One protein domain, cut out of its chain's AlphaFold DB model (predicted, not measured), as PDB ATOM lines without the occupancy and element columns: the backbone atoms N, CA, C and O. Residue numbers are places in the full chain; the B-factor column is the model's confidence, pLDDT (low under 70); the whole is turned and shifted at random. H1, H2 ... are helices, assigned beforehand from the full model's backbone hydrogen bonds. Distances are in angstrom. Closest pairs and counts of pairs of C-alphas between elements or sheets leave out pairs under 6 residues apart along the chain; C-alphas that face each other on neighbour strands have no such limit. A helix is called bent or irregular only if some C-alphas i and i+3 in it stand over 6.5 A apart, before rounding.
ATOM      1  N   ARG A  22      31.889  50.520 143.484       75.06
ATOM      2  CA  ARG A  22      30.595  50.028 142.978       75.06
ATOM      3  C   ARG A  22      29.886  51.091 142.141       75.06
ATOM      4  O   ARG A  22      29.430  50.768 141.049       75.06
ATOM      5  N   ALA A  23      29.872  52.341 142.610       76.56
ATOM      6  CA  ALA A  23      29.289  53.468 141.882       76.56
ATOM      7  C   ALA A  23      29.991  53.721 140.533       76.56
ATOM      8  O   ALA A  23      29.327  53.915 139.513       76.56
ATOM      9  N   ALA A  24      31.326  53.645 140.504       78.94
ATOM     10  CA  ALA A  24      32.108  53.794 139.279       78.94
ATOM     11  C   ALA A  24      31.794  52.684 138.258       78.94
ATOM     12  O   ALA A  24      31.554  52.974 137.087       78.94
ATOM     13  N   ASN A  25      31.706  51.426 138.703       81.88
ATOM     14  CA  ASN A  25      31.389  50.304 137.818       81.88
ATOM     15  C   ASN A  25      29.959  50.380 137.258       81.88
ATOM     16  O   ASN A  25      29.748  50.058 136.089       81.88
ATOM     17  N   THR A  26      28.986  50.857 138.043       82.69
ATOM     18  CA  THR A  26      27.623  51.109 137.542       82.69
ATOM     19  C   THR A  26      27.557  52.280 136.566       82.69
ATOM     20  O   THR A  26      26.825  52.217 135.584       82.69
ATOM     21  N   ALA A  27      28.338  53.341 136.783       82.88
ATOM     22  CA  ALA A  27      28.376  54.471 135.859       82.88
ATOM     23  C   ALA A  27      28.971  54.061 134.502       82.88
ATOM     24  O   ALA A  27      28.425  54.403 133.453       82.88
ATOM     25  N   LEU A  28      30.048  53.270 134.517       85.88
ATOM     26  CA  LEU A  28      30.688  52.765 133.302       85.88
ATOM     27  C   LEU A  28      29.793  51.788 132.528       85.88
ATOM     28  O   LEU A  28      29.762  51.846 131.298       85.88
ATOM     29  N   SER A  29      29.035  50.923 133.214       85.75
ATOM     30  CA  SER A  29      28.114  49.999 132.540       85.75
ATOM     31  C   SER A  29      26.960  50.737 131.857       85.75
ATOM     32  O   SER A  29      26.657  50.443 130.699       85.75
ATOM     33  N   LEU A  30      26.386  51.749 132.514       82.38
ATOM     34  CA  LEU A  30      25.348  52.609 131.936       82.38
ATOM     35  C   LEU A  30      25.875  53.414 130.744       82.38
ATOM     36  O   LEU A  30      25.207  53.493 129.711       82.38
ATOM     37  N   LEU A  31      27.098  53.946 130.844       83.56
ATOM     38  CA  LEU A  31      27.751  54.657 129.745       83.56
ATOM     39  C   LEU A  31      27.950  53.735 128.531       83.56
ATOM     40  O   LEU A  31      27.614  54.105 127.406       83.56
ATOM     41  N   ALA A  32      28.432  52.509 128.747       85.50
ATOM     42  CA  ALA A  32      28.627  51.534 127.675       85.50
ATOM     43  C   ALA A  32      27.302  51.122 127.008       85.50
ATOM     44  O   ALA A  32      27.239  50.969 125.783       85.50
ATOM     45  N   GLN A  33      26.228  50.973 127.789       83.38
ATOM     46  CA  GLN A  33      24.889  50.675 127.277       83.38
ATOM     47  C   GLN A  33      24.337  51.835 126.438       83.38
ATOM     48  O   GLN A  33      23.806  51.608 125.348       83.38
ATOM     49  N   TYR A  34      24.546  53.074 126.891       78.12
ATOM     50  CA  TYR A  34      24.169  54.287 126.167       78.12
ATOM     51  C   TYR A  34      24.935  54.444 124.843       78.12
ATOM     52  O   TYR A  34      24.334  54.735 123.804       78.12
ATOM     53  N   VAL A  35      26.243  54.167 124.827       79.62
ATOM     54  CA  VAL A  35      27.058  54.202 123.599       79.62
ATOM     55  C   VAL A  35      26.584  53.150 122.588       79.62
ATOM     56  O   VAL A  35      26.408  53.451 121.411       79.62
ATOM     57  N   ARG A  36      26.288  51.919 123.025       81.25
ATOM     58  CA  ARG A  36      25.745  50.887 122.120       81.25
ATOM     59  C   ARG A  36      24.364  51.255 121.573       81.25
ATOM     60  O   ARG A  36      24.086  50.999 120.402       81.25
ATOM     61  N   PHE A  37      23.516  51.865 122.398       77.44
ATOM     62  CA  PHE A  37      22.186  52.312 121.990       77.44
ATOM     63  C   PHE A  37      22.249  53.434 120.941       77.44
ATOM     64  O   PHE A  37      21.557  53.378 119.923       77.44
ATOM     65  N   THR A  38      23.135  54.413 121.138       69.50
ATOM     66  CA  THR A  38      23.317  55.542 120.211       69.50
ATOM     67  C   THR A  38      23.937  55.122 118.876       69.50
ATOM     68  O   THR A  38      23.510  55.624 117.837       69.50
ATOM     69  N   ILE A  39      24.849  54.140 118.863       74.50
ATOM     70  CA  ILE A  39      25.390  53.560 117.615       74.50
ATOM     71  C   ILE A  39      24.288  52.866 116.798       74.50
ATOM     72  O   ILE A  39      24.265  52.975 115.571       74.50
ATOM     73  N   ARG A  40      23.358  52.166 117.463       80.06
ATOM     74  CA  ARG A  40      22.273  51.428 116.794       80.06
ATOM     75  C   ARG A  40      21.173  52.345 116.244       80.06
ATOM     76  O   ARG A  40      20.552  51.999 115.242       80.06
ATOM     77  N   HIS A  41      20.953  53.514 116.845       75.06
ATOM     78  CA  HIS A  41      19.888  54.444 116.463       75.06
ATOM     79  C   HIS A  41      20.448  55.814 116.046       75.06
ATOM     80  O   HIS A  41      20.372  56.790 116.794       75.06
ATOM     81  N   ARG A  42      20.960  55.898 114.807       69.44
ATOM     82  CA  ARG A  42      21.563  57.118 114.224       69.44
ATOM     83  C   ARG A  42      20.674  58.369 114.311       69.44
ATOM     84  O   ARG A  42      21.195  59.461 114.495       69.44
ATOM     85  N   ALA A  43      19.350  58.216 114.232       66.25
ATOM     86  CA  ALA A  43      18.409  59.335 114.338       66.25
ATOM     87  C   ALA A  43      18.284  59.895 115.771       66.25
ATOM     88  O   ALA A  43      18.107  61.095 115.955       66.25
ATOM     89  N   ILE A  44      18.420  59.046 116.795       63.69
ATOM     90  CA  ILE A  44      18.255  59.441 118.205       63.69
ATOM     91  C   ILE A  44      19.568  60.009 118.764       63.69
ATOM     92  O   ILE A  44      19.546  60.947 119.562       63.69
ATOM     93  N   GLY A  45      20.714  59.505 118.292       65.56
ATOM     94  CA  GLY A  45      22.039  59.970 118.716       65.56
ATOM     95  C   GLY A  45      22.319  61.449 118.421       65.56
ATOM     96  O   GLY A  45      23.074  62.075 119.156       65.56
ATOM     97  N   CYS A  46      21.681  62.027 117.397       72.31
ATOM     98  CA  CYS A  46      21.834  63.448 117.067       72.31
ATOM     99  C   CYS A  46      20.877  64.356 117.860       72.31
ATOM    100  O   CYS A  46      21.198  65.509 118.130       72.31
ATOM    101  N   LEU A  47      19.720  63.836 118.281       75.75
ATOM    102  CA  LEU A  47      18.689  64.631 118.954       75.75
ATOM    103  C   LEU A  47      18.950  64.777 120.462       75.75
ATOM    104  O   LEU A  47      18.712  65.835 121.039       75.75
ATOM    105  N   ALA A  48      19.502  63.738 121.096       75.69
ATOM    106  CA  ALA A  48      19.835  63.744 122.520       75.69
ATOM    107  C   ALA A  48      20.779  64.890 122.960       75.69
ATOM    108  O   ALA A  48      20.456  65.552 123.951       75.69
ATOM    109  N   PRO A  49      21.898  65.195 122.264       78.44
ATOM    110  CA  PRO A  49      22.758  66.312 122.655       78.44
ATOM    111  C   PRO A  49      22.071  67.672 122.476       78.44
ATOM    112  O   PRO A  49      22.272  68.559 123.301       78.44
ATOM    113  N   VAL A  50      21.206  67.831 121.467       81.75
ATOM    114  CA  VAL A  50      20.449  69.078 121.249       81.75
ATOM    115  C   VAL A  50      19.471  69.329 122.399       81.75
ATOM    116  O   VAL A  50      19.426  70.432 122.943       81.75
ATOM    117  N   VAL A  51      18.736  68.298 122.825       83.06
ATOM    118  CA  VAL A  51      17.809  68.394 123.964       83.06
ATOM    119  C   VAL A  51      18.560  68.675 125.269       83.06
ATOM    120  O   VAL A  51      18.121  69.508 126.062       83.06
ATOM    121  N   ALA A  52      19.719  68.042 125.481       84.12
ATOM    122  CA  ALA A  52      20.548  68.294 126.659       84.12
ATOM    123  C   ALA A  52      21.074  69.741 126.701       84.12
ATOM    124  O   ALA A  52      21.019  70.381 127.750       84.12
ATOM    125  N   VAL A  53      21.523  70.288 125.565       84.50
ATOM    126  CA  VAL A  53      21.968  71.687 125.464       84.50
ATOM    127  C   VAL A  53      20.812  72.655 125.727       84.50
ATOM    128  O   VAL A  53      20.988  73.595 126.501       84.50
ATOM    129  N   LEU A  54      19.622  72.408 125.165       83.31
ATOM    130  CA  LEU A  54      18.430  73.230 125.416       83.31
ATOM    131  C   LEU A  54      18.028  73.238 126.896       83.31
ATOM    132  O   LEU A  54      17.730  74.300 127.439       83.31
ATOM    133  N   MET A  55      18.076  72.084 127.566       83.00
ATOM    134  CA  MET A  55      17.798  71.976 129.002       83.00
ATOM    135  C   MET A  55      18.822  72.744 129.844       83.00
ATOM    136  O   MET A  55      18.438  73.470 130.760       83.00
ATOM    137  N   ILE A  56      20.116  72.647 129.520       81.19
ATOM    138  CA  ILE A  56      21.167  73.410 130.212       81.19
ATOM    139  C   ILE A  56      20.967  74.913 130.002       81.19
ATOM    140  O   ILE A  56      21.110  75.682 130.953       81.19
ATOM    141  N   PHE A  57      20.600  75.336 128.790       77.56
ATOM    142  CA  PHE A  57      20.317  76.738 128.497       77.56
ATOM    143  C   PHE A  57      19.111  77.224 129.309       77.56
ATOM    144  O   PHE A  57      19.249  78.169 130.081       77.56
ATOM    145  N   ALA A  58      17.977  76.521 129.248       73.12
ATOM    146  CA  ALA A  58      16.767  76.861 129.998       73.12
ATOM    147  C   ALA A  58      17.017  76.970 131.514       73.12
ATOM    148  O   ALA A  58      16.520  77.891 132.162       73.12
ATOM    149  N   PHE A  59      17.843  76.083 132.076       73.25
ATOM    150  CA  PHE A  59      18.152  76.094 133.508       73.25
ATOM    151  C   PHE A  59      19.149  77.195 133.908       73.25
ATOM    152  O   PHE A  59      19.091  77.705 135.026       73.25
ATOM    153  N   ARG A  60      20.061  77.590 133.009       69.69
ATOM    154  CA  ARG A  60      21.050  78.652 133.264       69.69
ATOM    155  C   ARG A  60      20.488  80.062 133.075       69.69
ATOM    156  O   ARG A  60      20.966  80.964 133.756       69.69
ATOM    157  N   VAL A  61      19.484  80.263 132.213       58.47
ATOM    158  CA  VAL A  61      18.841  81.586 132.039       58.47
ATOM    159  C   VAL A  61      17.721  81.835 133.072       58.47
ATOM    160  O   VAL A  61      17.315  82.974 133.283       58.47
ATOM    161  N   GLY A  62      17.256  80.795 133.775       55.81
ATOM    162  CA  GLY A  62      16.134  80.853 134.722       55.81
ATOM    163  C   GLY A  62      16.282  81.739 135.977       55.81
ATOM    164  O   GLY A  62      15.287  82.350 136.362       55.81
ATOM    165  N   PRO A  63      17.452  81.876 136.641       54.78
ATOM    166  CA  PRO A  63      17.512  82.625 137.903       54.78
ATOM    167  C   PRO A  63      17.812  84.132 137.762       54.78
ATOM    168  O   PRO A  63      17.853  84.829 138.771       54.78
TER     169      PRO A  63
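What this domain is: This is residues 22 to 63 of the 201 residues of an uncharacterized protein of Chloroflexi bacterium (UniProt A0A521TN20). Two long helices, H1 then H2, meet near their ends as a wide, flat V, with residue 41 at the corner and the space between the arms open. The printed part has 42 residues with two named helices and no named strand, class all helix. It is only just loose, close to extended, with a radius of gyration of the C-alphas of 13.7 A and spans of 35 by 30 by 5 A.

Where its parts are: Find C-alpha 22 at (30.595, 50.028, 142.978); from there H1, residues 22 to 40, runs 27.5 A to C-alpha 40 at (22.273, 51.428, 116.794). After His 41, H2, residues 42 to 63, runs 35.0 A to C-alpha 63 at (17.512, 82.625, 137.903). H2 is irregular: C-alphas 60 and 63 are 7.1 A apart.

How they stand to each other: Look at the tight link: H1 and H2 only just touch, and only at the corner, with 3 pairs of C-alphas within 8 A. The closest C-alphas are those of Thr 38 and Gly 45, 4.8 A apart. The helices run opposite ways at a steep tilt of 56 degrees. In H1 every O i to N i+4 pair is within hydrogen-bond range; in H2, 13 of 18.

The domain as a whole: The C-alphas of Arg 40 and Pro 63 are the two farthest apart, 38.0 A. The printed part has no cut. Look for pLDDT under 70 at residues 38, 42 to 45 and 60 to 63.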